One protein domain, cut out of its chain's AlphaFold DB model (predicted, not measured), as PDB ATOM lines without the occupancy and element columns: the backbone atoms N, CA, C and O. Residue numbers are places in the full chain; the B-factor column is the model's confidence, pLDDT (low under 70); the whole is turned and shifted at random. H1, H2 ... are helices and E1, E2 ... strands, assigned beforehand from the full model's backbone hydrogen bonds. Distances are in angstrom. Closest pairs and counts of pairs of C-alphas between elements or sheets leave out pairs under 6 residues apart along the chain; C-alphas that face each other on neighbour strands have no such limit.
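What this domain is: This is residues 2 to 140 of the 458 residues of the protein "uncharacterized protein LOC106174236" of Lingula unguis (UniProt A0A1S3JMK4). A narrow three-stranded sheet has H1 slanting over E2 and E1 and H4 running along them; a loop-rich lobe, H3 with residues 45 to 78, spreads from the end where E1 begins, and link 88 to 99 reaches out at the other. H2 only grazes the sheet, and residues 26 to 31 stick out. The printed part has 139 residues, with named elements in the order H1 H2 H3 E1 E2 E3 H4; the sheet, E2 E1 E3, is antiparallel. The class is mixed, with under half of the residues in named elements; the whole is compact, radius of gyration of the C-alphas 15.5 A, spans 46 by 38 by 24 A.

How they stand to each other: Start at H1, residues 2 to 13, on the sheet of E1, residues 79 to 87, E2, residues 100 to 103, and E3, residues 116 to 123. Its height over the sheet is 8.7 A, and its closest C-alphas to E2 are Lys 7 and Arg 100, 6.8 A. H2, residues 18 to 30, only just touches H1, with 3 pairs of C-alphas within 8 A, the closest Ser 13 and Arg 20, 6.8 A. H3, residues 41 to 44, is not on the sheet. E1 and E2 form a hairpin, with N 86 and O 100 2.9 A apart; beside E3, N 118 and O 85 are 2.8 A apart. H4, residues 124 to 140, runs along the strands, at 27 degrees to E1 on the local plane; Val 103 and Glu 131 are its closest C-alphas to E2, 6.2 A. H1 and H4 on one face make two layers, helices over a sheet. Every O i to N i+4 pair is within hydrogen-bond range in H1 and H4, 7 of 9 in H2; H3 is too short for one.

Where its parts are: Find C-alpha 2 at (55.883, 42.751, 27.298), where H1 begins its 16.1 A. H2 covers 19.3 A, E1 23.8 A and E3 23.3 A. H4 runs 24.4 A to C-alpha 140 at (47.596, 23.660, 19.332).

The domain as a whole: The farthest C-alphas, Glu 56 and Lys 95, are 47.3 A apart. The printed part has no cut; the links H3 to E1, E1 to E2 and E2 to E3 are long. Mean pLDDT of the printed part is 89.1, and residue 93 is under 70.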
ATOM      1  N   GLU A   2      56.884  41.669  27.388       88.06
ATOM      2  CA  GLU A   2      55.883  42.751  27.298       88.06
ATOM      3  C   GLU A   2      54.422  42.311  27.488       88.06
ATOM      4  O   GLU A   2      53.690  42.921  28.258       88.06
ATOM      5  N   VAL A   3      53.996  41.196  26.882       87.19
ATOM      6  CA  VAL A   3      52.637  40.651  27.094       87.19
ATOM      7  C   VAL A   3      52.392  40.317  28.570       87.19
ATOM      8  O   VAL A   3      51.302  40.551  29.081       87.19
ATOM      9  N   ARG A   4      53.410  39.816  29.284       90.25
ATOM     10  CA  ARG A   4      53.303  39.500  30.715       90.25
ATOM     11  C   ARG A   4      53.145  40.771  31.552       90.25
ATOM     12  O   ARG A   4      52.229  40.821  32.363       90.25
ATOM     13  N   ARG A   5      53.940  41.812  31.265       93.75
ATOM     14  CA  ARG A   5      53.817  43.149  31.878       93.75
ATOM     15  C   ARG A   5      52.398  43.702  31.739       93.75
ATOM     16  O   ARG A   5      51.836  44.188  32.715       93.75
ATOM     17  N   LEU A   6      51.798  43.584  30.551       93.81
ATOM     18  CA  LEU A   6      50.423  44.033  30.313       93.81
ATOM     19  C   LEU A   6      49.402  43.264  31.169       93.81
ATOM     20  O   LEU A   6      48.497  43.877  31.731       93.81
ATOM     21  N   LYS A   7      49.550  41.938  31.293       93.50
ATOM     22  CA  LYS A   7      48.669  41.102  32.127       93.50
ATOM     23  C   LYS A   7      48.817  41.421  33.614       93.50
ATOM     24  O   LYS A   7      47.817  41.674  34.275       93.50
ATOM     25  N   GLU A   8      50.045  41.420  34.126       92.81
ATOM     26  CA  GLU A   8      50.360  41.678  35.541       92.81
ATOM     27  C   GLU A   8      49.903  43.087  35.941       92.81
ATOM     28  O   GLU A   8      49.147  43.254  36.896       92.81
ATOM     29  N   GLY A   9      50.225  44.090  35.122       91.75
ATOM     30  CA  GLY A   9      49.797  45.465  35.350       91.75
ATOM     31  C   GLY A   9      48.284  45.658  35.329       91.75
ATOM     32  O   GLY A   9      47.749  46.399  36.157       91.75
ATOM     33  N   PHE A  10      47.572  44.970  34.430       92.12
ATOM     34  CA  PHE A  10      46.109  44.964  34.426       92.12
ATOM     35  C   PHE A  10      45.544  44.288  35.683       92.12
ATOM     36  O   PHE A  10      44.605  44.815  36.285       92.12
ATOM     37  N   LYS A  11      46.129  43.164  36.116       91.12
ATOM     38  CA  LYS A  11      45.732  42.440  37.335       91.12
ATOM     39  C   LYS A  11      45.836  43.326  38.576       91.12
ATOM     40  O   LYS A  11      44.899  43.387  39.367       91.12
ATOM     41  N   GLU A  12      46.941  44.049  38.716       89.06
ATOM     42  CA  GLU A  12      47.199  44.930  39.859       89.06
ATOM     43  C   GLU A  12      46.361  46.215  39.805       89.06
ATOM     44  O   GLU A  12      45.739  46.611  40.797       89.06
ATOM     45  N   SER A  13      46.314  46.854  38.631       85.25
ATOM     46  CA  SER A  13      45.698  48.175  38.463       85.25
ATOM     47  C   SER A  13      44.179  48.127  38.368       85.25
ATOM     48  O   SER A  13      43.516  49.045  38.840       85.25
ATOM     49  N   VAL A  14      43.627  47.088  37.741       83.62
ATOM     50  CA  VAL A  14      42.184  46.925  37.518       83.62
ATOM     51  C   VAL A  14      41.677  45.733  38.318       83.62
ATOM     52  O   VAL A  14      40.770  45.877  39.143       83.62
ATOM     53  N   GLY A  15      42.287  44.566  38.100       81.12
ATOM     54  CA  GLY A  15      41.800  43.302  38.638       81.12
ATOM     55  C   GLY A  15      40.314  43.119  38.318       81.12
ATOM     56  O   GLY A  15      39.853  43.478  37.239       81.12
ATOM     57  N   ASN A  16      39.546  42.619  39.284       79.56
ATOM     58  CA  ASN A  16      38.101  42.407  39.152       79.56
ATOM     59  C   ASN A  16      37.258  43.517  39.823       79.56
ATOM     60  O   ASN A  16      36.173  43.256  40.338       79.56
ATOM     61  N   SER A  17      37.771  44.753  39.891       81.81
ATOM     62  CA  SER A  17      37.082  45.883  40.534       81.81
ATOM     63  C   SER A  17      36.626  46.932  39.519       81.81
ATOM     64  O   SER A  17      37.445  47.632  38.922       81.81
ATOM     65  N   GLU A  18      35.310  47.107  39.382       81.12
ATOM     66  CA  GLU A  18      34.718  48.139  38.515       81.12
ATOM     67  C   GLU A  18      35.157  49.555  38.912       81.12
ATOM     68  O   GLU A  18      35.458  50.376  38.048       81.12
ATOM     69  N   VAL A  19      35.287  49.827  40.215       83.62
ATOM     70  CA  VAL A  19      35.779  51.118  40.726       83.62
ATOM     71  C   VAL A  19      37.209  51.378  40.251       83.62
ATOM     72  O   VAL A  19      37.508  52.470  39.765       83.62
ATOM     73  N   ARG A  20      38.092  50.371  40.328       83.62
ATOM     74  CA  ARG A  20      39.471  50.488  39.830       83.62
ATOM     75  C   ARG A  20      39.522  50.673  38.316       83.62
ATOM     76  O   ARG A  20      40.328  51.467  37.836       83.62
ATOM     77  N   ARG A  21      38.634  50.012  37.565       82.62
ATOM     78  CA  ARG A  21      38.490  50.218  36.113       82.62
ATOM     79  C   ARG A  21      38.120  51.666  35.792       82.62
ATOM     80  O   ARG A  21      38.782  52.293  34.972       82.62
ATOM     81  N   THR A  22      37.117  52.217  36.468       83.06
ATOM     82  CA  THR A  22      36.707  53.618  36.284       83.06
ATOM     83  C   THR A  22      37.835  54.583  36.652       83.06
ATOM     84  O   THR A  22      38.106  55.531  35.915       83.06
ATOM     85  N   PHE A  23      38.558  54.314  37.742       82.94
ATOM     86  CA  PHE A  23      39.704  55.129  38.147       82.94
ATOM     87  C   PHE A  23      40.854  55.074  37.131       82.94
ATOM     88  O   PHE A  23      41.521  56.081  36.895       82.94
ATOM     89  N   LEU A  24      41.071  53.926  36.481       83.50
ATOM     90  CA  LEU A  24      42.037  53.799  35.393       83.50
ATOM     91  C   LEU A  24      41.664  54.684  34.195       83.50
ATOM     92  O   LEU A  24      42.546  55.341  33.645       83.50
ATOM     93  N   GLU A  25      40.389  54.728  33.799       80.12
ATOM     94  CA  GLU A  25      39.932  55.593  32.701       80.12
ATOM     95  C   GLU A  25      40.111  57.081  33.028       80.12
ATOM     96  O   GLU A  25      40.596  57.841  32.190       80.12
ATOM     97  N   LEU A  26      39.837  57.489  34.270       81.31
ATOM     98  CA  LEU A  26      40.137  58.848  34.735       81.31
ATOM     99  C   LEU A  26      41.646  59.132  34.715       81.31
ATOM    100  O   LEU A  26      42.079  60.180  34.238       81.31
ATOM    101  N   ARG A  27      42.475  58.183  35.165       81.06
ATOM    102  CA  ARG A  27      43.939  58.332  35.177       81.06
ATOM    103  C   ARG A  27      44.520  58.466  33.767       81.06
ATOM    104  O   ARG A  27      45.463  59.233  33.581       81.06
ATOM    105  N   LYS A  28      43.931  57.798  32.769       79.44
ATOM    106  CA  LYS A  28      44.318  57.934  31.354       79.44
ATOM    107  C   LYS A  28      44.116  59.346  30.798       79.44
ATOM    108  O   LYS A  28      44.790  59.693  29.832       79.44
ATOM    109  N   MET A  29      43.247  60.166  31.401       78.44
ATOM    110  CA  MET A  29      43.109  61.581  31.030       78.44
ATOM    111  C   MET A  29      44.321  62.418  31.462       78.44
ATOM    112  O   MET A  29      44.616  63.429  30.834       78.44
ATOM    113  N   VAL A  30      45.033  61.987  32.511       78.75
ATOM    114  CA  VAL A  30      46.237  62.655  33.033       78.75
ATOM    115  C   VAL A  30      47.503  62.120  32.359       78.75
ATOM    116  O   VAL A  30      48.442  62.870  32.106       78.75
ATOM    117  N   GLY A  31      47.546  60.826  32.034       82.19
ATOM    118  CA  GLY A  31      48.670  60.231  31.319       82.19
ATOM    119  C   GLY A  31      48.565  58.717  31.173       82.19
ATOM    120  O   GLY A  31      47.724  58.063  31.786       82.19
ATOM    121  N   THR A  32      49.447  58.132  30.356       85.25
ATOM    122  CA  THR A  32      49.469  56.672  30.173       85.25
ATOM    123  C   THR A  32      50.088  55.987  31.402       85.25
ATOM    124  O   THR A  32      51.200  56.375  31.777       85.25
ATOM    125  N   PRO A  33      49.424  54.982  32.013       88.44
ATOM    126  CA  PRO A  33      49.968  54.204  33.132       88.44
ATOM    127  C   PRO A  33      51.277  53.489  32.784       88.44
ATOM    128  O   PRO A  33      51.433  53.015  31.661       88.44
ATOM    129  N   ASP A  34      52.171  53.325  33.758       88.31
ATOM    130  CA  ASP A  34      53.505  52.734  33.538       88.31
ATOM    131  C   ASP A  34      53.431  51.300  33.010       88.31
ATOM    132  O   ASP A  34      54.128  50.930  32.071       88.31
ATOM    133  N   TRP A  35      52.478  50.506  33.499       90.94
ATOM    134  CA  TRP A  35      52.257  49.155  32.989       90.94
ATOM    135  C   TRP A  35      51.690  49.102  31.563       90.94
ATOM    136  O   TRP A  35      51.593  48.019  31.000       90.94
ATOM    137  N   GLN A  36      51.321  50.231  30.950       91.75
ATOM    138  CA  GLN A  36      50.999  50.326  29.518       91.75
ATOM    139  C   GLN A  36      52.172  50.871  28.693       91.75
ATOM    140  O   GLN A  36      52.149  50.750  27.468       91.75
ATOM    141  N   ARG A  37      53.214  51.405  29.344       91.00
ATOM    142  CA  ARG A  37      54.440  51.869  28.692       91.00
ATOM    143  C   ARG A  37      55.405  50.708  28.496       91.00
ATOM    144  O   ARG A  37      55.887  50.117  29.457       91.00
ATOM    145  N   ALA A  38      55.638  50.353  27.238       90.56
ATOM    146  CA  ALA A  38      56.618  49.339  26.879       90.56
ATOM    147  C   ALA A  38      58.051  49.833  27.091       90.56
ATOM    148  O   ALA A  38      58.306  51.037  27.126       90.56
ATOM    149  N   THR A  39      58.980  48.885  27.166       86.12
ATOM    150  CA  THR A  39      60.400  49.134  27.447       86.12
ATOM    151  C   THR A  39      61.029  50.202  26.538       86.12
ATOM    152  O   THR A  39      61.741  51.073  27.030       86.12
ATOM    153  N   TYR A  40      60.716  50.221  25.234       85.38
ATOM    154  CA  TYR A  40      61.294  51.194  24.286       85.38
ATOM    155  C   TYR A  40      60.510  52.508  24.137       85.38
ATOM    156  O   TYR A  40      60.794  53.320  23.250       85.38
ATOM    157  N   TRP A  41      59.512  52.750  24.987       86.50
ATOM    158  CA  TRP A  41      58.680  53.951  24.895       86.50
ATOM    159  C   TRP A  41      59.498  55.233  25.083       86.50
ATOM    160  O   TRP A  41      59.347  56.176  24.311       86.50
ATOM    161  N   GLU A  42      60.366  55.287  26.095       80.88
ATOM    162  CA  GLU A  42      61.140  56.498  26.408       80.88
ATOM    163  C   GLU A  42      62.133  56.835  25.293       80.88
ATOM    164  O   GLU A  42      62.181  57.981  24.844       80.88
ATOM    165  N   TYR A  43      62.816  55.822  24.756       81.25
ATOM    166  CA  TYR A  43      63.776  55.959  23.657       81.25
ATOM    167  C   TYR A  43      63.152  56.517  22.378       81.25
ATOM    168  O   TYR A  43      63.770  57.295  21.658       81.25
ATOM    169  N   THR A  44      61.905  56.146  22.098       82.81
ATOM    170  CA  THR A  44      61.228  56.521  20.849       82.81
ATOM    171  C   THR A  44      60.318  57.734  21.013       82.81
ATOM    172  O   THR A  44      59.806  58.263  20.025       82.81
ATOM    173  N   SER A  45      60.146  58.228  22.244       82.62
ATOM    174  CA  SER A  45      59.234  59.328  22.576       82.62
ATOM    175  C   SER A  45      59.559  60.652  21.880       82.62
ATOM    176  O   SER A  45      58.657  61.441  21.582       82.62
ATOM    177  N   LEU A  46      60.838  60.857  21.565       85.25
ATOM    178  CA  LEU A  46      61.347  62.035  20.869       85.25
ATOM    179  C   LEU A  46      61.282  61.913  19.339       85.25
ATOM    180  O   LEU A  46      61.624  62.871  18.650       85.25
ATOM    181  N   SER A  47      60.819  60.780  18.795       87.06
ATOM    182  CA  SER A  47      60.728  60.592  17.345       87.06
ATOM    183  C   SER A  47      59.816  61.639  16.698       87.06
ATOM    184  O   SER A  47      58.687  61.884  17.141       87.06
ATOM    185  N   THR A  48      60.298  62.238  15.611       91.62
ATOM    186  CA  THR A  48      59.560  63.203  14.785       91.62
ATOM    187  C   THR A  48      58.777  62.532  13.655       91.62
ATOM    188  O   THR A  48      57.912  63.171  13.058       91.62
ATOM    189  N   MET A  49      59.013  61.238  13.403       93.62
ATOM    190  CA  MET A  49      58.434  60.475  12.291       93.62
ATOM    191  C   MET A  49      57.886  59.122  12.760       93.62
ATOM    192  O   MET A  49      58.373  58.524  13.723       93.62
ATOM    193  N   CYS A  50      56.868  58.615  12.063       93.88
ATOM    194  CA  CYS A  50      56.342  57.271  12.300       93.88
ATOM    195  C   CYS A  50      57.406  56.209  11.996       93.88
ATOM    196  O   CYS A  50      57.868  56.134  10.861       93.88
ATOM    197  N   CYS A  51      57.701  55.326  12.955       92.25
ATOM    198  CA  CYS A  51      58.706  54.261  12.815       92.25
ATOM    199  C   CYS A  51      58.365  53.186  11.759       92.25
ATOM    200  O   CYS A  51      59.162  52.284  11.538       92.25
ATOM    201  N   TYR A  52      57.181  53.249  11.136       92.44
ATOM    202  CA  TYR A  52      56.704  52.237  10.183       92.44
ATOM    203  C   TYR A  52      56.476  52.788   8.775       92.44
ATOM    204  O   TYR A  52      56.772  52.110   7.798       92.44
ATOM    205  N   CYS A  53      55.940  54.006   8.652       94.25
ATOM    206  CA  CYS A  53      55.625  54.611   7.351       94.25
ATOM    207  C   CYS A  53      56.404  55.896   7.060       94.25
ATOM    208  O   CYS A  53      56.170  56.512   6.023       94.25
ATOM    209  N   ASN A  54      57.281  56.330   7.972       93.56
ATOM    210  CA  ASN A  54      58.114  57.529   7.851       93.56
ATOM    211  C   ASN A  54      57.343  58.840   7.600       93.56
ATOM    212  O   ASN A  54      57.936  59.853   7.251       93.56
ATOM    213  N   LYS A  55      56.020  58.875   7.804       93.50
ATOM    214  CA  LYS A  55      55.263  60.134   7.788       93.50
ATOM    215  C   LYS A  55      55.634  60.967   9.019       93.50
ATOM    216  O   LYS A  55      55.595  60.446  10.138       93.50
ATOM    217  N   GLU A  56      55.937  62.247   8.822       93.94
ATOM    218  CA  GLU A  56      56.194  63.201   9.908       93.94
ATOM    219  C   GLU A  56      54.966  63.392  10.797       93.94
ATOM    220  O   GLU A  56      53.820  63.406  10.335       93.94
ATOM    221  N   PHE A  57      55.196  63.526  12.097       93.75
ATOM    222  CA  PHE A  57      54.129  63.755  13.058       93.75
ATOM    223  C   PHE A  57      53.734  65.230  13.111       93.75
ATOM    224  O   PHE A  57      54.572  66.093  13.368       93.75
ATOM    225  N   GLY A  58      52.439  65.510  12.963       86.44
ATOM    226  CA  GLY A  58      51.872  66.852  13.067       86.44
ATOM    227  C   GLY A  58      50.983  67.039  14.301       86.44
ATOM    228  O   GLY A  58      50.560  66.085  14.956       86.44
ATOM    229  N   LEU A  59      50.666  68.301  14.610       76.19
ATOM    230  CA  LEU A  59      49.767  68.667  15.718       76.19
ATOM    231  C   LEU A  59      48.296  68.299  15.431       76.19
ATOM    232  O   LEU A  59      47.563  67.872  16.326       76.19
ATOM    233  N   LEU A  60      47.862  68.443  14.174       74.56
ATOM    234  CA  LEU A  60      46.471  68.226  13.746       74.56
ATOM    235  C   LEU A  60      46.286  66.953  12.911       74.56
ATOM    236  O   LEU A  60      45.260  66.289  13.036       74.56
ATOM    237  N   GLN A  61      47.282  66.590  12.106       78.88
ATOM    238  CA  GLN A  61      47.289  65.388  11.276       78.88
ATOM    239  C   GLN A  61      48.438  64.476  11.703       78.88
ATOM    240  O   GLN A  61      49.473  64.959  12.154       78.88
ATOM    241  N   ASN A  62      48.255  63.161  11.557       86.25
ATOM    242  CA  ASN A  62      49.293  62.171  11.848       86.25
ATOM    243  C   ASN A  62      49.822  62.269  13.299       86.25
ATOM    244  O   ASN A  62      51.009  62.470  13.530       86.25
ATOM    245  N   ARG A  63      48.927  62.180  14.296       88.44
ATOM    246  CA  ARG A  63      49.302  62.255  15.722       88.44
ATOM    247  C   ARG A  63      50.184  61.075  16.149       88.44
ATOM    248  O   ARG A  63      50.073  59.974  15.607       88.44
ATOM    249  N   ARG A  64      51.015  61.309  17.171       90.44
ATOM    250  CA  ARG A  64      51.902  60.301  17.772       90.44
ATOM    251  C   ARG A  64      51.118  59.301  18.610       90.44
ATOM    252  O   ARG A  64      50.371  59.681  19.516       90.44
ATOM    253  N   HIS A  65      51.335  58.024  18.336       91.25
ATOM    254  CA  HIS A  65      50.732  56.919  19.055       91.25
ATOM    255  C   HIS A  65      51.782  55.859  19.400       91.25
ATOM    256  O   HIS A  65      52.201  55.102  18.524       91.25
ATOM    257  N   PRO A  66      52.191  55.770  20.669       92.25
ATOM    258  CA  PRO A  66      53.093  54.721  21.115       92.25
ATOM    259  C   PRO A  66      52.384  53.368  21.134       92.25
ATOM    260  O   PRO A  66      51.246  53.245  21.601       92.25
ATOM    261  N   CYS A  67      53.063  52.340  20.636       94.44
ATOM    262  CA  CYS A  67      52.600  50.966  20.759       94.44
ATOM    263  C   CYS A  67      52.775  50.472  22.203       94.44
ATOM    264  O   CYS A  67      53.866  50.536  22.760       94.44
ATOM    265  N   THR A  68      51.732  49.894  22.800       94.56
ATOM    266  CA  THR A  68      51.785  49.372  24.177       94.56
ATOM    267  C   THR A  68      52.603  48.089  24.323       94.56
ATOM    268  O   THR A  68      52.852  47.661  25.447       94.56
ATOM    269  N   VAL A  69      52.983  47.451  23.210       94.50
ATOM    270  CA  VAL A  69      53.755  46.201  23.186       94.50
ATOM    271  C   VAL A  69      55.232  46.492  22.960       94.50
ATOM    272  O   VAL A  69      56.026  46.163  23.827       94.50
ATOM    273  N   CYS A  70      55.607  47.117  21.841       93.25
ATOM    274  CA  CYS A  70      57.015  47.391  21.539       93.25
ATOM    275  C   CYS A  70      57.494  48.771  22.008       93.25
ATOM    276  O   CYS A  70      58.674  48.931  22.263       93.25
ATOM    277  N   GLY A  71      56.610  49.760  22.160       92.81
ATOM    278  CA  GLY A  71      56.972  51.121  22.582       92.81
ATOM    279  C   GLY A  71      57.215  52.103  21.440       92.81
ATOM    280  O   GLY A  71      57.087  53.298  21.673       92.81
ATOM    281  N   PHE A  72      57.466  51.628  20.211       93.75
ATOM    282  CA  PHE A  72      57.718  52.494  19.053       93.75
ATOM    283  C   PHE A  72      56.571  53.463  18.760       93.75
ATOM    284  O   PHE A  72      55.387  53.108  18.837       93.75
ATOM    285  N   MET A  73      56.943  54.679  18.354       93.75
ATOM    286  CA  MET A  73      56.010  55.722  17.946       93.75
ATOM    287  C   MET A  73      55.482  55.466  16.534       93.75
ATOM    288  O   MET A  73      56.220  55.446  15.550       93.75
ATOM    289  N   ALA A  74      54.167  55.316  16.431       94.56
ATOM    290  CA  ALA A  74      53.457  55.088  15.184       94.56
ATOM    291  C   ALA A  74      52.389  56.163  14.954       94.56
ATOM    292  O   ALA A  74      51.963  56.851  15.881       94.56
ATOM    293  N   CYS A  75      51.946  56.318  13.709       94.44
ATOM    294  CA  CYS A  75      50.785  57.142  13.397       94.44
ATOM    295  C   CYS A  75      49.464  56.373  13.540       94.44
ATOM    296  O   CYS A  75      49.463  55.171  13.794       94.44
ATOM    297  N   GLY A  76      48.333  57.064  13.348       91.38
ATOM    298  CA  GLY A  76      46.996  56.463  13.414       91.38
ATOM    299  C   GLY A  76      46.763  55.355  12.382       91.38
ATOM    300  O   GLY A  76      46.075  54.390  12.694       91.38
ATOM    301  N   ASP A  77      47.392  55.450  11.206       92.81
ATOM    302  CA  ASP A  77      47.285  54.435  10.147       92.81
ATOM    303  C   ASP A  77      48.099  53.172  10.475       92.81
ATOM    304  O   ASP A  77      47.759  52.072  10.056       92.81
ATOM    305  N   CYS A  78      49.205  53.326  11.209       95.31
ATOM    306  CA  CYS A  78      50.124  52.235  11.548       95.31
ATOM    307  C   CYS A  78      49.874  51.660  12.946       95.31
ATOM    308  O   CYS A  78      50.654  50.825  13.400       95.31
ATOM    309  N   CYS A  79      48.855  52.147  13.660       94.62
ATOM    310  CA  CYS A  79      48.631  51.832  15.064       94.62
ATOM    311  C   CYS A  79      47.144  51.875  15.399       94.62
ATOM    312  O   CYS A  79      46.528  52.939  15.349       94.62
ATOM    313  N   SER A  80      46.571  50.757  15.828       94.44
ATOM    314  CA  SER A  80      45.135  50.599  16.081       94.44
ATOM    315  C   SER A  80      44.859  50.142  17.514       94.44
ATOM    316  O   SER A  80      45.747  49.652  18.211       94.44
ATOM    317  N   LYS A  81      43.626  50.345  18.000       95.00
ATOM    318  CA  LYS A  81      43.183  49.891  19.334       95.00
ATOM    319  C   LYS A  81      42.661  48.448  19.283       95.00
ATOM    320  O   LYS A  81      41.590  48.164  19.808       95.00
ATOM    321  N   ASP A  82      43.422  47.563  18.645       95.56
ATOM    322  CA  ASP A  82      42.984  46.196  18.335       95.56
ATOM    323  C   ASP A  82      43.485  45.149  19.339       95.56
ATOM    324  O   ASP A  82      43.331  43.954  19.110       95.56
ATOM    325  N   LEU A  83      44.068  45.567  20.468       96.06
ATOM    326  CA  LEU A  83      44.450  44.666  21.553       96.06
ATOM    327  C   LEU A  83      43.491  44.828  22.730       96.06
ATOM    328  O   LEU A  83      43.356  45.926  23.265       96.06
ATOM    329  N   ILE A  84      42.879  43.739  23.184       95.56
ATOM    330  CA  ILE A  84      42.060  43.723  24.400       95.56
ATOM    331  C   ILE A  84      42.788  42.965  25.511       95.56
ATOM    332  O   ILE A  84      43.268  41.852  25.301       95.56
ATOM    333  N   VAL A  85      42.861  43.560  26.702       94.75
ATOM    334  CA  VAL A  85      43.240  42.879  27.950       94.75
ATOM    335  C   VAL A  85      41.993  42.770  28.809       94.75
ATOM    336  O   VAL A  85      41.311  43.774  29.009       94.75
ATOM    337  N   TYR A  86      41.664  41.576  29.292       93.56
ATOM    338  CA  TYR A  86      40.393  41.347  29.974       93.56
ATOM    339  C   TYR A  86      40.446  40.224  31.006       93.56
ATOM    340  O   TYR A  86      41.331  39.373  30.961       93.56
ATOM    341  N   ILE A  87      39.469  40.194  31.910       91.31
ATOM    342  CA  ILE A  87      39.159  39.023  32.739       91.31
ATOM    343  C   ILE A  87      37.946  38.316  32.127       91.31
ATOM    344  O   ILE A  87      36.954  38.983  31.827       91.31
ATOM    345  N   PRO A  88      37.999  36.991  31.903       90.06
ATOM    346  CA  PRO A  88      36.843  36.235  31.431       90.06
ATOM    347  C   PRO A  88      35.655  36.388  32.381       90.06
ATOM    348  O   PRO A  88      35.816  36.270  33.593       90.06
ATOM    349  N   ASN A  89      34.451  36.579  31.840       87.31
ATOM    350  CA  ASN A  89      33.243  36.755  32.657       87.31
ATOM    351  C   ASN A  89      32.961  35.545  33.574       87.31
ATOM    352  O   ASN A  89      32.399  35.708  34.651       87.31
ATOM    353  N   GLU A  90      33.400  34.346  33.183       84.06
ATOM    354  CA  GLU A  90      33.329  33.112  33.986       84.06
ATOM    355  C   GLU A  90      34.179  33.177  35.267       84.06
ATOM    356  O   GLU A  90      33.889  32.490  36.243       84.06
ATOM    357  N   GLU A  91      35.220  34.014  35.283       82.31
ATOM    358  CA  GLU A  91      36.121  34.214  36.424       82.31
ATOM    359  C   GLU A  91      35.695  35.411  37.298       82.31
ATOM    360  O   GLU A  91      36.382  35.772  38.261       82.31
ATOM    361  N   LYS A  92      34.541  36.031  37.001       71.75
ATOM    362  CA  LYS A  92      33.994  37.152  37.772       71.75
ATOM    363  C   LYS A  92      33.660  36.687  39.194       71.75
ATOM    364  O   LYS A  92      32.768  35.878  39.416       71.75
ATOM    365  N   GLY A  93      34.390  37.220  40.171       69.25
ATOM    366  CA  GLY A  93      34.256  36.887  41.595       69.25
ATOM    367  C   GLY A  93      35.312  35.906  42.113       69.25
ATOM    368  O   GLY A  93      35.339  35.631  43.313       69.25
ATOM    369  N   SER A  94      36.210  35.417  41.249       79.44
ATOM    370  CA  SER A  94      37.387  34.660  41.685       79.44
ATOM    371  C   SER A  94      38.261  35.509  42.614       79.44
ATOM    372  O   SER A  94      38.436  36.710  42.397       79.44
ATOM    373  N   LYS A  95      38.839  34.872  43.643       76.62
ATOM    374  CA  LYS A  95      39.816  35.513  44.540       76.62
ATOM    375  C   LYS A  95      41.110  35.884  43.811       76.62
ATOM    376  O   LYS A  95      41.788  36.807  44.246       76.62
ATOM    377  N   ASP A  96      41.428  35.178  42.728       81.56
ATOM    378  CA  ASP A  96      42.627  35.403  41.922       81.56
ATOM    379  C   ASP A  96      42.306  35.222  40.425       81.56
ATOM    380  O   ASP A  96      42.511  34.143  39.869       81.56
ATOM    381  N   PRO A  97      41.696  36.227  39.774       82.88
ATOM    382  CA  PRO A  97      41.352  36.162  38.357       82.88
ATOM    383  C   PRO A  97      42.609  36.321  37.497       82.88
ATOM    384  O   PRO A  97      43.452  37.181  37.778       82.88
ATOM    385  N   GLU A  98      42.724  35.540  36.423       89.88
ATOM    386  CA  GLU A  98      43.891  35.590  35.543       89.88
ATOM    387  C   GLU A  98      43.559  36.365  34.259       89.88
ATOM    388  O   GLU A  98      42.753  35.904  33.441       89.88
ATOM    389  N   PRO A  99      44.178  37.539  34.023       92.31
ATOM    390  CA  PRO A  99      43.900  38.311  32.822       92.31
ATOM    391  C   PRO A  99      44.250  37.535  31.554       92.31
ATOM    392  O   PRO A  99      45.170  36.716  31.523       92.31
ATOM    393  N   ARG A 100      43.558  37.833  30.462       92.69
ATOM    394  CA  ARG A 100      43.821  37.311  29.121       92.69
ATOM    395  C   ARG A 100      44.011  38.471  28.158       92.69
ATOM    396  O   ARG A 100      43.563  39.584  28.413       92.69
ATOM    397  N   ILE A 101      44.729  38.201  27.075       94.38
ATOM    398  CA  ILE A 101      44.990  39.166  26.011       94.38
ATOM    399  C   ILE A 101      44.576  38.532  24.696       94.38
ATOM    400  O   ILE A 101      44.888  37.360  24.472       94.38
ATOM    401  N   ALA A 102      43.894  39.302  23.855       95.50
ATOM    402  CA  ALA A 102      43.550  38.889  22.507       95.50
ATOM    403  C   ALA A 102      43.640  40.060  21.521       95.50
ATOM    404  O   ALA A 102      43.391  41.211  21.882       95.50
ATOM    405  N   VAL A 103      43.977  39.752  20.274       96.06
ATOM    406  CA  VAL A 103      43.767  40.641  19.132       96.06
ATOM    407  C   VAL A 103      42.299  40.543  18.724       96.06
ATOM    408  O   VAL A 103      41.756  39.442  18.572       96.06
ATOM    409  N   ILE A 104      41.634  41.689  18.605       94.38
ATOM    410  CA  ILE A 104      40.195  41.773  18.334       94.38
ATOM    411  C   ILE A 104      39.910  41.246  16.921       94.38
ATOM    412  O   ILE A 104      40.680  41.482  15.996       94.38
ATOM    413  N   LYS A 105      38.779  40.549  16.744       90.25
ATOM    414  CA  LYS A 105      38.340  39.914  15.477       90.25
ATOM    415  C   LYS A 105      39.210  38.749  14.984       90.25
ATOM    416  O   LYS A 105      38.927  38.205  13.922       90.25
ATOM    417  N   ILE A 106      40.207  38.325  15.757       92.44
ATOM    418  CA  ILE A 106      40.999  37.121  15.488       92.44
ATOM    419  C   ILE A 106      40.465  35.957  16.330       92.44
ATOM    420  O   ILE A 106      39.989  36.151  17.451       92.44
ATOM    421  N   VAL A 107      40.554  34.727  15.811       86.69
ATOM    422  CA  VAL A 107      40.153  33.502  16.528       86.69
ATOM    423  C   VAL A 107      40.782  33.452  17.926       86.69
ATOM    424  O   VAL A 107      41.973  33.698  18.078       86.69
ATOM    425  N   GLY A 108      39.989  33.175  18.962       84.81
ATOM    426  CA  GLY A 108      40.431  33.244  20.364       84.81
ATOM    427  C   GLY A 108      40.156  34.582  21.065       84.81
ATOM    428  O   GLY A 108      40.326  34.667  22.281       84.81
ATOM    429  N   CYS A 109      39.682  35.602  20.342       92.06
ATOM    430  CA  CYS A 109      39.043  36.783  20.925       92.06
ATOM    431  C   CYS A 109      37.683  36.402  21.540       92.06
ATOM    432  O   CYS A 109      36.969  35.586  20.954       92.06
ATOM    433  N   PRO A 110      37.294  36.975  22.695       90.12
ATOM    434  CA  PRO A 110      35.972  36.733  23.268       90.12
ATOM    435  C   PRO A 110      34.858  37.174  22.303       90.12
ATOM    436  O   PRO A 110      34.944  38.243  21.701       90.12
ATOM    437  N   GLU A 111      33.808  36.353  22.166       88.12
ATOM    438  CA  GLU A 111      32.662  36.626  21.275       88.12
ATOM    439  C   GLU A 111      31.797  37.796  21.756       88.12
ATOM    440  O   GLU A 111      31.186  38.506  20.959       88.12
ATOM    441  N   ARG A 112      31.732  37.984  23.077       90.56
ATOM    442  CA  ARG A 112      31.038  39.092  23.735       90.56
ATOM    443  C   ARG A 112      32.047  39.914  24.515       90.56
ATOM    444  O   ARG A 112      32.965  39.352  25.110       90.56
ATOM    445  N   GLU A 113      31.850  41.226  24.525       90.31
ATOM    446  CA  GLU A 113      32.706  42.138  25.277       90.31
ATOM    447  C   GLU A 113      32.706  41.758  26.771       90.31
ATOM    448  O   GLU A 113      31.635  41.672  27.380       90.31
ATOM    449  N   PRO A 114      33.880  41.480  27.365       91.44
ATOM    450  CA  PRO A 114      33.980  41.163  28.784       91.44
ATOM    451  C   PRO A 114      33.680  42.380  29.658       91.44
ATOM    452  O   PRO A 114      34.086  43.497  29.334       91.44
ATOM    453  N   ASP A 115      33.074  42.151  30.824       88.31
ATOM    454  CA  ASP A 115      32.720  43.221  31.768       88.31
ATOM    455  C   ASP A 115      33.971  43.988  32.229       88.31
ATOM    456  O   ASP A 115      33.979  45.213  32.371       88.31
ATOM    457  N   MET A 116      35.063  43.255  32.444       89.00
ATOM    458  CA  MET A 116      36.336  43.783  32.919       89.00
ATOM    459  C   MET A 116      37.365  43.717  31.797       89.00
ATOM    460  O   MET A 116      38.101  42.737  31.682       89.00
ATOM    461  N   CYS A 117      37.430  44.765  30.975       91.88
ATOM    462  CA  CYS A 117      38.381  44.860  29.875       91.88
ATOM    463  C   CYS A 117      38.961  46.269  29.688       91.88
ATOM    464  O   CYS A 117      38.407  47.267  30.153       91.88
ATOM    465  N   VAL A 118      40.111  46.333  29.014       91.75
ATOM    466  CA  VAL A 118      40.761  47.558  28.543       91.75
ATOM    467  C   VAL A 118      41.300  47.333  27.132       91.75
ATOM    468  O   VAL A 118      42.023  46.370  26.876       91.75
ATOM    469  N   TYR A 119      41.013  48.285  26.246       93.88
ATOM    470  CA  TYR A 119      41.575  48.349  24.901       93.88
ATOM    471  C   TYR A 119      42.920  49.075  24.902       93.88
ATOM    472  O   TYR A 119      43.043  50.198  25.404       93.88
ATOM    473  N   LEU A 120      43.922  48.436  24.313       94.25
ATOM    474  CA  LEU A 120      45.286  48.920  24.185       94.25
ATOM    475  C   LEU A 120      45.643  49.120  22.715       94.25
ATOM    476  O   LEU A 120      45.077  48.488  21.822       94.25
ATOM    477  N   ARG A 121      46.583  50.035  22.466       93.88
ATOM    478  CA  ARG A 121      46.983  50.401  21.111       93.88
ATOM    479  C   ARG A 121      48.245  49.658  20.685       93.88
ATOM    480  O   ARG A 121      49.265  49.740  21.365       93.88
ATOM    481  N   ILE A 122      48.201  48.996  19.536       96.06
ATOM    482  CA  ILE A 122      49.325  48.240  18.982       96.06
ATOM    483  C   ILE A 122      49.665  48.687  17.565       96.06
ATOM    484  O   ILE A 122      48.780  49.083  16.813       96.06
ATOM    485  N   CYS A 123      50.951  48.649  17.211       95.62
ATOM    486  CA  CYS A 123      51.386  48.913  15.844       95.62
ATOM    487  C   CYS A 123      51.069  47.727  14.921       95.62
ATOM    488  O   CYS A 123      50.857  46.609  15.394       95.62
ATOM    489  N   SER A 124      51.114  47.952  13.608       94.00
ATOM    490  CA  SER A 124      50.884  46.917  12.590       94.00
ATOM    491  C   SER A 124      51.798  45.694  12.742       94.00
ATOM    492  O   SER A 124      51.329  44.566  12.631       94.00
ATOM    493  N   GLN A 125      53.079  45.889  13.070       94.31
ATOM    494  CA  GLN A 125      54.019  44.777  13.267       94.31
ATOM    495  C   GLN A 125      53.675  43.937  14.507       94.31
ATOM    496  O   GLN A 125      53.615  42.710  14.437       94.31
ATOM    497  N   CYS A 126      53.369  44.579  15.643       95.19
ATOM    498  CA  CYS A 126      52.926  43.859  16.839       95.19
ATOM    499  C   CYS A 126      51.557  43.201  16.649       95.19
ATOM    500  O   CYS A 126      51.321  42.154  17.247       95.19
ATOM    501  N   HIS A 127      50.673  43.784  15.837       95.19
ATOM    502  CA  HIS A 127      49.403  43.167  15.469       95.19
ATOM    503  C   HIS A 127      49.626  41.834  14.758       95.19
ATOM    504  O   HIS A 127      49.143  40.817  15.246       95.19
ATOM    505  N   LEU A 128      50.409  41.822  13.674       94.38
ATOM    506  CA  LEU A 128      50.709  40.600  12.917       94.38
ATOM    507  C   LEU A 128      51.352  39.525  13.802       94.38
ATOM    508  O   LEU A 128      50.919  38.375  13.802       94.38
ATOM    509  N   TYR A 129      52.336  39.913  14.618       94.12
ATOM    510  CA  TYR A 129      53.005  38.985  15.527       94.12
ATOM    511  C   TYR A 129      52.049  38.374  16.567       94.12
ATOM    512  O   TYR A 129      52.072  37.167  16.821       94.12
ATOM    513  N   LEU A 130      51.205  39.195  17.199       94.50
ATOM    514  CA  LEU A 130      50.265  38.716  18.215       94.50
ATOM    515  C   LEU A 130      49.139  37.875  17.611       94.50
ATOM    516  O   LEU A 130      48.729  36.895  18.233       94.50
ATOM    517  N   GLU A 131      48.675  38.227  16.414       94.56
ATOM    518  CA  GLU A 131      47.707  37.449  15.645       94.56
ATOM    519  C   GLU A 131      48.240  36.040  15.368       94.56
ATOM    520  O   GLU A 131      47.584  35.060  15.730       94.56
ATOM    521  N   GLU A 132      49.457  35.922  14.829       94.44
ATOM    522  CA  GLU A 132      50.086  34.628  14.551       94.44
ATOM    523  C   GLU A 132      50.178  33.768  15.822       94.44
ATOM    524  O   GLU A 132      49.768  32.603  15.834       94.44
ATOM    525  N   LYS A 133      50.650  34.353  16.930       92.25
ATOM    526  CA  LYS A 133      50.760  33.645  18.216       92.25
ATOM    527  C   LYS A 133      49.406  33.213  18.770       92.25
ATOM    528  O   LYS A 133      49.301  32.130  19.350       92.25
ATOM    529  N   GLN A 134      48.374  34.032  18.604       93.69
ATOM    530  CA  GLN A 134      47.022  33.705  19.042       93.69
ATOM    531  C   GLN A 134      46.429  32.551  18.222       93.69
ATOM    532  O   GLN A 134      45.896  31.603  18.807       93.69
ATOM    533  N   VAL A 135      46.585  32.581  16.895       93.06
ATOM    534  CA  VAL A 135      46.140  31.511  15.988       93.06
ATOM    535  C   VAL A 135      46.864  30.197  16.298       93.06
ATOM    536  O   VAL A 135      46.203  29.173  16.490       93.06
ATOM    537  N   GLN A 136      48.196  30.224  16.432       91.62
ATOM    538  CA  GLN A 136      49.010  29.045  16.773       91.62
ATOM    539  C   GLN A 136      48.558  28.406  18.089       91.62
ATOM    540  O   GLN A 136      48.329  27.196  18.155       91.62
ATOM    541  N   LYS A 137      48.358  29.217  19.136       89.56
ATOM    542  CA  LYS A 137      47.900  28.730  20.445       89.56
ATOM    543  C   LYS A 137      46.542  28.030  20.354       89.56
ATOM    544  O   LYS A 137      46.320  27.021  21.029       89.56
ATOM    545  N   MET A 138      45.635  28.550  19.531       87.94
ATOM    546  CA  MET A 138      44.319  27.948  19.352       87.94
ATOM    547  C   MET A 138      44.399  26.638  18.555       87.94
ATOM    548  O   MET A 138      43.851  25.626  18.982       87.94
ATOM    549  N   GLN A 139      45.156  26.597  17.458       89.06
ATOM    550  CA  GLN A 139      45.376  25.356  16.702       89.06
ATOM    551  C   GLN A 139      45.995  24.251  17.568       89.06
ATOM    552  O   GLN A 139      45.546  23.103  17.523       89.06
ATOM    553  N   GLN A 140      46.976  24.599  18.401       88.31
ATOM    554  CA  GLN A 140      47.596  23.660  19.332       88.31
ATOM    555  C   GLN A 140      46.590  23.145  20.367       88.31
ATOM    556  O   GLN A 140      46.474  21.941  20.563       88.31
TER     557      GLN A 140